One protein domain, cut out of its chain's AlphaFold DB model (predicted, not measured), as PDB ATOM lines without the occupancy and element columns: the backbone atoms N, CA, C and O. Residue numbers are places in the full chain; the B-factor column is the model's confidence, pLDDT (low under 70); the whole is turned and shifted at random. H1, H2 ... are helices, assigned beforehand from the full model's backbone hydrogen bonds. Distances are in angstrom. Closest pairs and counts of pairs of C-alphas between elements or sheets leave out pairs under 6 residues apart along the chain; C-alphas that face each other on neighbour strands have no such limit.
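This is residues 21 to 84 of the 86 residues of an uncharacterized protein of Anaerolineaceae bacterium 4572_32.2 (UniProt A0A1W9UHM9). A long helix, H1, has the short helix H2 packed slantwise on its residues 35 to 43, and after H2 the printed part folds back into H3, which leads away from H1. The first residues of H1, 21 to 31, and the last printed residues, 74 to 84, stick out as two free arms, and the C-alphas at their tips, those of Gly 21 and Arg 84, are the two farthest apart in the printed part. The printed part has 64 residues with three named helices in the order H1, H2, H3 and no named strand; its class is all helix. It is loose, with a radius of gyration of the C-alphas of 14.1 A, and spans 42 by 29 by 20 A.

Find C-alpha 21 at (42.404, 29.197, -47.430); from there H1 runs through residues 21 to 46, 38.1 A from first to last C-alpha, and ends at C-alpha 46, (24.603, 47.663, -19.227). Next look at residues 52 to 63, where you find H2, 16.3 A long. H3 begins at Arg 66 and runs to Gln 82, 24.8 A in length, with C-alpha 82 at (4.131, 34.292, -41.718).

Start at H1 and look at its residues 35 to 43, with which alone it touches H2. The closest C-alphas of the two are those of Arg 40 and Ile 59, 6.2 A apart. H1 and H2 stand at a steep tilt of 56 degrees and run opposite ways. Now go on to residues 57 to 61 of H2 and 69 to 73 of H3: with these residues alone the two helices only just touch, with 3 pairs of C-alphas within 8 A. Their closest C-alphas are those of Arg 61 and Ala 69, 5.5 A apart. H2 and H3 form a helical hairpin, at a shallow tilt of 26 degrees, opposite ways. H1 and H3 are apart. In H2 and H3 every O i to N i+4 pair is within hydrogen-bond range; in H1 it is 21 of 22.

The C-alphas of Gly 21 and Arg 84 are the two farthest apart, at 42.6 A. Residues 21 to 31 of H1 stand free, and so do residues 48 to 54, of which 52 to 54 belong to H2, and residues 74 to 84, of which 74 to 82 belong to H3. Without these stretches you find a body of 35 residues that spans 27 by 20 by 11 A. The links from H1 to H2, 5 residues, and from H2 to H3, 2 residues, are both tight. The printed part has no cut. Look at the B-factor column for the model's confidence: the mean pLDDT of the printed part is 94.1, and residue 84 is the one printed residue under 70.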
ATOM      1  N   GLY A  21      43.711  28.530 -47.343       94.31
ATOM      2  CA  GLY A  21      42.404  29.197 -47.430       94.31
ATOM      3  C   GLY A  21      41.407  28.739 -46.362       94.31
ATOM      4  O   GLY A  21      40.823  29.575 -45.678       94.31
ATOM      5  N   GLU A  22      41.286  27.429 -46.145       95.81
ATOM      6  CA  GLU A  22      40.411  26.849 -45.115       95.81
ATOM      7  C   GLU A  22      40.749  27.366 -43.717       95.81
ATOM      8  O   GLU A  22      39.871  27.783 -42.964       95.81
ATOM      9  N   ARG A  23      42.044  27.421 -43.386       95.50
ATOM     10  CA  ARG A  23      42.496  27.909 -42.083       95.50
ATOM     11  C   ARG A  23      42.225  29.405 -41.910       95.50
ATOM     12  O   ARG A  23      41.909  29.821 -40.800       95.50
ATOM     13  N   ARG A  24      42.285  30.201 -42.985       95.12
ATOM     14  CA  ARG A  24      41.889  31.622 -42.941       95.12
ATOM     15  C   ARG A  24      40.396  31.788 -42.698       95.12
ATOM     16  O   ARG A  24      40.014  32.664 -41.933       95.12
ATOM     17  N   ILE A  25      39.566  30.957 -43.328       95.19
ATOM     18  CA  ILE A  25      38.113  30.976 -43.120       95.19
ATOM     19  C   ILE A  25      37.782  30.580 -41.679       95.19
ATOM     20  O   ILE A  25      37.011  31.278 -41.030       95.19
ATOM     21  N   ALA A  26      38.408  29.518 -41.160       95.75
ATOM     22  CA  ALA A  26      38.240  29.100 -39.770       95.75
ATOM     23  C   ALA A  26      38.628  30.222 -38.795       95.75
ATOM     24  O   ALA A  26      37.846  30.566 -37.917       95.75
ATOM     25  N   LEU A  27      39.780  30.864 -39.018       94.75
ATOM     26  CA  LEU A  27      40.215  32.001 -38.209       94.75
ATOM     27  C   LEU A  27      39.223  33.174 -38.280       94.75
ATOM     28  O   LEU A  27      38.915  33.782 -37.263       94.75
ATOM     29  N   ALA A  28      38.705  33.496 -39.467       93.38
ATOM     30  CA  ALA A  28      37.715  34.559 -39.622       93.38
ATOM     31  C   ALA A  28      36.400  34.239 -38.887       93.38
ATOM     32  O   ALA A  28      35.794  35.143 -38.313       93.38
ATOM     33  N   ALA A  29      35.975  32.972 -38.883       95.62
ATOM     34  CA  ALA A  29      34.804  32.523 -38.135       95.62
ATOM     35  C   ALA A  29      35.033  32.613 -36.617       95.62
ATOM     36  O   ALA A  29      34.193  33.173 -35.920       95.62
ATOM     37  N   GLU A  30      36.186  32.158 -36.119       97.00
ATOM     38  CA  GLU A  30      36.573  32.297 -34.704       97.00
ATOM     39  C   GLU A  30      36.554  33.772 -34.269       97.00
ATOM     40  O   GLU A  30      35.881  34.133 -33.307       97.00
ATOM     41  N   MET A  31      37.191  34.655 -35.046       95.56
ATOM     42  CA  MET A  31      37.202  36.097 -34.773       95.56
ATOM     43  C   MET A  31      35.799  36.720 -34.773       95.56
ATOM     44  O   MET A  31      35.543  37.674 -34.034       95.56
ATOM     45  N   PHE A  32      34.895  36.222 -35.619       95.25
ATOM     46  CA  PHE A  32      33.514  36.689 -35.655       95.25
ATOM     47  C   PHE A  32      32.759  36.304 -34.377       95.25
ATOM     48  O   PHE A  32      32.113  37.165 -33.777       95.25
ATOM     49  N   GLU A  33      32.870  35.049 -33.941       96.88
ATOM     50  CA  GLU A  33      32.236  34.563 -32.710       96.88
ATOM     51  C   GLU A  33      32.767  35.299 -31.472       96.88
ATOM     52  O   GLU A  33      31.979  35.748 -30.633       96.88
ATOM     53  N   ASP A  34      34.079  35.534 -31.404       97.56
ATOM     54  CA  ASP A  34      34.695  36.338 -30.343       97.56
ATOM     55  C   ASP A  34      34.135  37.768 -30.330       97.56
ATOM     56  O   ASP A  34      33.761  38.301 -29.281       97.56
ATOM     57  N   GLY A  35      34.012  38.391 -31.506       96.25
ATOM     58  CA  GLY A  35      33.402  39.710 -31.648       96.25
ATOM     59  C   GLY A  35      31.957  39.742 -31.140       96.25
ATOM     60  O   GLY A  35      31.571  40.665 -30.415       96.25
ATOM     61  N   VAL A  36      31.161  38.721 -31.471       97.50
ATOM     62  CA  VAL A  36      29.783  38.570 -30.984       97.50
ATOM     63  C   VAL A  36      29.746  38.438 -29.461       97.50
ATOM     64  O   VAL A  36      28.929  39.113 -28.827       97.50
ATOM     65  N   ALA A  37      30.624  37.622 -28.873       98.06
ATOM     66  CA  ALA A  37      30.705  37.429 -27.427       98.06
ATOM     67  C   ALA A  37      31.035  38.740 -26.701       98.06
ATOM     68  O   ALA A  37      30.281  39.157 -25.824       98.06
ATOM     69  N   ILE A  38      32.069  39.462 -27.148       98.06
ATOM     70  CA  ILE A  38      32.462  40.760 -26.576       98.06
ATOM     71  C   ILE A  38      31.298  41.757 -26.621       98.06
ATOM     72  O   ILE A  38      31.002  42.448 -25.642       98.06
ATOM     73  N   VAL A  39      30.608  41.842 -27.762       98.12
ATOM     74  CA  VAL A  39      29.474  42.757 -27.919       98.12
ATOM     75  C   VAL A  39      28.308  42.364 -27.018       98.12
ATOM     76  O   VAL A  39      27.695  43.252 -26.420       98.12
ATOM     77  N   ARG A  40      27.982  41.071 -26.931       98.31
ATOM     78  CA  ARG A  40      26.924  40.552 -26.058       98.31
ATOM     79  C   ARG A  40      27.215  40.905 -24.606       98.31
ATOM     80  O   ARG A  40      26.352  41.491 -23.959       98.31
ATOM     81  N   ASP A  41      28.417  40.607 -24.136       98.31
ATOM     82  CA  ASP A  41      28.794  40.794 -22.738       98.31
ATOM     83  C   ASP A  41      28.774  42.291 -22.382       98.31
ATOM     84  O   ASP A  41      28.199  42.682 -21.372       98.31
ATOM     85  N   SER A  42      29.234  43.158 -23.293       98.31
ATOM     86  CA  SER A  42      29.099  44.618 -23.160       98.31
ATOM     87  C   SER A  42      27.642  45.113 -23.118       98.31
ATOM     88  O   SER A  42      27.355  46.149 -22.513       98.31
ATOM     89  N   ILE A  43      26.706  44.445 -23.803       98.25
ATOM     90  CA  ILE A  43      25.280  44.802 -23.739       98.25
ATOM     91  C   ILE A  43      24.688  44.358 -22.405       98.25
ATOM     92  O   ILE A  43      23.974  45.153 -21.798       98.25
ATOM     93  N   LEU A  44      24.973  43.127 -21.978       98.19
ATOM     94  CA  LEU A  44      24.447  42.543 -20.744       98.19
ATOM     95  C   LEU A  44      24.963  43.269 -19.501       98.19
ATOM     96  O   LEU A  44      24.185  43.503 -18.585       98.19
ATOM     97  N   ASP A  45      26.218  43.720 -19.518       98.31
ATOM     98  CA  ASP A  45      26.792  44.569 -18.468       98.31
ATOM     99  C   ASP A  45      25.966  45.850 -18.235       98.31
ATOM    100  O   ASP A  45      25.738  46.269 -17.105       98.31
ATOM    101  N   ARG A  46      25.428  46.446 -19.309       97.81
ATOM    102  CA  ARG A  46      24.603  47.663 -19.227       97.81
ATOM    103  C   ARG A  46      23.106  47.389 -19.056       97.81
ATOM    104  O   ARG A  46      22.383  48.246 -18.554       97.81
ATOM    105  N   TYR A  47      22.623  46.254 -19.549       97.44
ATOM    106  CA  TYR A  47      21.204  45.897 -19.600       97.44
ATOM    107  C   TYR A  47      21.027  44.414 -19.240       97.44
ATOM    108  O   TYR A  47      20.801  43.606 -20.142       97.44
ATOM    109  N   PRO A  48      21.128  44.041 -17.954       96.88
ATOM    110  CA  PRO A  48      21.101  42.637 -17.539       96.88
ATOM    111  C   PRO A  48      19.759  41.950 -17.836       96.88
ATOM    112  O   PRO A  48      19.743  40.787 -18.224       96.88
ATOM    113  N   ASP A  49      18.648  42.690 -17.762       97.69
ATOM    114  CA  ASP A  49      17.288  42.159 -17.961       97.69
ATOM    115  C   ASP A  49      16.777  42.301 -19.407       97.69
ATOM    116  O   ASP A  49      15.575  42.236 -19.681       97.69
ATOM    117  N   ILE A  50      17.670  42.572 -20.364       97.94
ATOM    118  CA  ILE A  50      17.286  42.706 -21.771       97.94
ATOM    119  C   ILE A  50      16.720  41.384 -22.303       97.94
ATOM    120  O   ILE A  50      17.344  40.332 -22.212       97.94
ATOM    121  N   GLY A  51      15.547  41.441 -22.934       97.56
ATOM    122  CA  GLY A  51      14.977  40.262 -23.581       97.56
ATOM    123  C   GLY A  51      15.824  39.775 -24.763       97.56
ATOM    124  O   GLY A  51      16.351  40.579 -25.539       97.56
ATOM    125  N   ASP A  52      15.877  38.457 -24.959       95.50
ATOM    126  CA  ASP A  52      16.675  37.781 -25.993       95.50
ATOM    127  C   ASP A  52      16.514  38.360 -27.406       95.50
ATOM    128  O   ASP A  52      17.489  38.520 -28.144       95.50
ATOM    129  N   ASP A  53      15.283  38.682 -27.806       94.12
ATOM    130  CA  ASP A  53      14.993  39.238 -29.132       94.12
ATOM    131  C   ASP A  53      15.660  40.612 -29.336       94.12
ATOM    132  O   ASP A  53      16.220  40.896 -30.404       94.12
ATOM    133  N   GLU A  54      15.627  41.465 -28.311       96.62
ATOM    134  CA  GLU A  54      16.233  42.798 -28.345       96.62
ATOM    135  C   GLU A  54      17.757  42.708 -28.181       96.62
ATOM    136  O   GLU A  54      18.480  43.426 -28.874       96.62
ATOM    137  N   LEU A  55      18.266  41.758 -27.387       97.44
ATOM    138  CA  LEU A  55      19.697  41.449 -27.308       97.44
ATOM    139  C   LEU A  55      20.256  41.057 -28.679       97.44
ATOM    140  O   LEU A  55      21.182  41.696 -29.184       97.44
ATOM    141  N   ARG A  56      19.640  40.071 -29.346       95.88
ATOM    142  CA  ARG A  56      20.041  39.616 -30.690       95.88
ATOM    143  C   ARG A  56      19.985  40.741 -31.719       95.88
ATOM    144  O   ARG A  56      20.807  40.799 -32.633       95.88
ATOM    145  N   LYS A  57      19.007  41.640 -31.609       96.00
ATOM    146  CA  LYS A  57      18.895  42.820 -32.475       96.00
ATOM    147  C   LYS A  57      20.032  43.814 -32.233       96.00
ATOM    148  O   LYS A  57      20.641  44.271 -33.199       96.00
ATOM    149  N   ARG A  58      20.363  44.113 -30.976       97.31
ATOM    150  CA  ARG A  58      21.470  45.017 -30.628       97.31
ATOM    151  C   ARG A  58      22.833  44.458 -31.025       97.31
ATOM    152  O   ARG A  58      23.645  45.221 -31.540       97.31
ATOM    153  N   ILE A  59      23.049  43.151 -30.866       97.31
ATOM    154  CA  ILE A  59      24.259  42.469 -31.350       97.31
ATOM    155  C   ILE A  59      24.397  42.662 -32.865       97.31
ATOM    156  O   ILE A  59      25.405  43.190 -33.329       97.31
ATOM    157  N   ARG A  60      23.356  42.334 -33.649       95.81
ATOM    158  CA  ARG A  60      23.395  42.468 -35.119       95.81
ATOM    159  C   ARG A  60      23.705  43.889 -35.582       95.81
ATOM    160  O   ARG A  60      24.487  44.052 -36.508       95.81
ATOM    161  N   ARG A  61      23.144  44.909 -34.927       96.38
ATOM    162  CA  ARG A  61      23.403  46.324 -35.255       96.38
ATOM    163  C   ARG A  61      24.838  46.783 -34.988       96.38
ATOM    164  O   ARG A  61      25.225  47.815 -35.521       96.38
ATOM    165  N   ARG A  62      25.586  46.079 -34.134       96.00
ATOM    166  CA  ARG A  62      26.980  46.404 -33.793       96.00
ATOM    167  C   ARG A  62      27.993  45.582 -34.589       96.00
ATOM    168  O   ARG A  62      29.085  46.073 -34.837       96.00
ATOM    169  N   ILE A  63      27.636  44.353 -34.960       95.19
ATOM    170  CA  ILE A  63      28.525  43.417 -35.663       95.19
ATOM    171  C   ILE A  63      28.420  43.551 -37.184       95.19
ATOM    172  O   ILE A  63      29.422  43.451 -37.885       95.19
ATOM    173  N   LEU A  64      27.213  43.757 -37.712       94.69
ATOM    174  CA  LEU A  64      26.989  43.789 -39.155       94.69
ATOM    175  C   LEU A  64      27.087  45.219 -39.698       94.69
ATOM    176  O   LEU A  64      26.698  46.164 -39.002       94.69
ATOM    177  N   PRO A  65      27.493  45.386 -40.972       95.31
ATOM    178  CA  PRO A  65      27.263  46.626 -41.700       95.31
ATOM    179  C   PRO A  65      25.795  47.039 -41.607       95.31
ATOM    180  O   PRO A  65      24.895  46.192 -41.588       95.31
ATOM    181  N   ARG A  66      25.546  48.348 -41.549       93.25
ATOM    182  CA  ARG A  66      24.219  48.905 -41.263       93.25
ATOM    183  C   ARG A  66      23.149  48.366 -42.211       93.25
ATOM    184  O   ARG A  66      22.075  47.972 -41.761       93.25
ATOM    185  N   GLU A  67      23.446  48.333 -43.502       96.50
ATOM    186  CA  GLU A  67      22.545  47.878 -44.559       96.50
ATOM    187  C   GLU A  67      22.174  46.408 -44.351       96.50
ATOM    188  O   GLU A  67      20.996  46.048 -44.371       96.50
ATOM    189  N   LEU A  68      23.169  45.571 -44.047       95.00
ATOM    190  CA  LEU A  68      22.969  44.149 -43.794       95.00
ATOM    191  C   LEU A  68      22.173  43.911 -42.504       95.00
ATOM    192  O   LEU A  68      21.260  43.087 -42.479       95.00
ATOM    193  N   ALA A  69      22.456  44.666 -41.440       95.94
ATOM    194  CA  ALA A  69      21.690  44.588 -40.198       95.94
ATOM    195  C   ALA A  69      20.195  44.864 -40.442       95.94
ATOM    196  O   ALA A  69      19.340  44.125 -39.939       95.94
ATOM    197  N   LEU A  70      19.878  45.887 -41.247       94.69
ATOM    198  CA  LEU A  70      18.505  46.244 -41.611       94.69
ATOM    199  C   LEU A  70      17.832  45.165 -42.465       94.69
ATOM    200  O   LEU A  70      16.690  44.799 -42.178       94.69
ATOM    201  N   GLN A  71      18.534  44.610 -43.455       96.06
ATOM    202  CA  GLN A  71      18.020  43.510 -44.280       96.06
ATOM    203  C   GLN A  71      17.674  42.279 -43.433       96.06
ATOM    204  O   GLN A  71      16.585  41.717 -43.564       96.06
ATOM    205  N   VAL A  72      18.554  41.897 -42.501       94.44
ATOM    206  CA  VAL A  72      18.306  40.770 -41.592       94.44
ATOM    207  C   VAL A  72      17.131  41.064 -40.654       94.44
ATOM    208  O   VAL A  72      16.300  40.189 -40.416       94.44
ATOM    209  N   GLU A  73      17.012  42.288 -40.123       93.44
ATOM    210  CA  GLU A  73      15.842  42.674 -39.321       93.44
ATOM    211  C   GLU A  73      14.537  42.570 -40.109       93.44
ATOM    212  O   GLU A  73      13.560  42.047 -39.575       93.44
ATOM    213  N   HIS A  74      14.525  43.052 -41.352       93.81
ATOM    214  CA  HIS A  74      13.360  42.972 -42.222       93.81
ATOM    215  C   HIS A  74      12.957  41.513 -42.456       93.81
ATOM    216  O   HIS A  74      11.830  41.132 -42.144       93.81
ATOM    217  N   TYR A  75      13.903  40.671 -42.884       94.44
ATOM    218  CA  TYR A  75      13.668  39.245 -43.115       94.44
ATOM    219  C   TYR A  75      13.096  38.533 -41.879       94.44
ATOM    220  O   TYR A  75      12.093  37.825 -41.970       94.44
ATOM    221  N   LEU A  76      13.688  38.746 -40.699       92.31
ATOM    222  CA  LEU A  76      13.228  38.109 -39.461       92.31
ATOM    223  C   LEU A  76      11.827  38.572 -39.042       92.31
ATOM    224  O   LEU A  76      11.064  37.769 -38.502       92.31
ATOM    225  N   ARG A  77      11.470  39.841 -39.293       89.94
ATOM    226  CA  ARG A  77      10.109  40.346 -39.050       89.94
ATOM    227  C   ARG A  77       9.108  39.681 -39.988       89.94
ATOM    228  O   ARG A  77       8.125  39.134 -39.498       89.94
ATOM    229  N   SER A  78       9.391  39.642 -41.292       90.25
ATOM    230  CA  SER A  78       8.528  38.988 -42.285       90.25
ATOM    231  C   SER A  78       8.292  37.511 -41.952       90.25
ATOM    232  O   SER A  78       7.165  37.028 -42.025       90.25
ATOM    233  N   ARG A  79       9.328  36.803 -41.487       89.06
ATOM    234  CA  ARG A  79       9.221  35.392 -41.085       89.06
ATOM    235  C   ARG A  79       8.376  35.169 -39.829       89.06
ATOM    236  O   ARG A  79       7.715  34.139 -39.718       89.06
ATOM    237  N   LYS A  80       8.417  36.092 -38.858       83.19
ATOM    238  CA  LYS A  80       7.579  36.016 -37.646       83.19
ATOM    239  C   LYS A  80       6.100  36.253 -37.968       83.19
ATOM    240  O   LYS A  80       5.265  35.626 -37.329       83.19
ATOM    241  N   VAL A  81       5.791  37.115 -38.941       74.81
ATOM    242  CA  VAL A  81       4.413  37.363 -39.406       74.81
ATOM    243  C   VAL A  81       3.840  36.110 -40.072       74.81
ATOM    244  O   VAL A  81       2.814  35.615 -39.625       74.81
ATOM    245  N   GLN A  82       4.571  35.508 -41.015       70.69
ATOM    246  CA  GLN A  82       4.131  34.292 -41.718       70.69
ATOM    247  C   GLN A  82       3.848  33.106 -40.782       70.69
ATOM    248  O   GLN A  82       2.936  32.328 -41.027       70.69
ATOM    249  N   LYS A  83       4.610  32.965 -39.689       71.50
ATOM    250  CA  LYS A  83       4.386  31.912 -38.682       71.50
ATOM    251  C   LYS A  83       3.171  32.136 -37.777       71.50
ATOM    252  O   LYS A  83       2.831  31.229 -37.035       71.50
ATOM    253  N   ARG A  84       2.600  33.342 -37.742       66.94
ATOM    254  CA  ARG A  84       1.407  33.658 -36.936       66.94
ATOM    255  C   ARG A  84       0.106  33.511 -37.725       66.94
ATOM    256  O   ARG A  84      -0.953  33.494 -37.117       66.94
TER     257      ARG A  84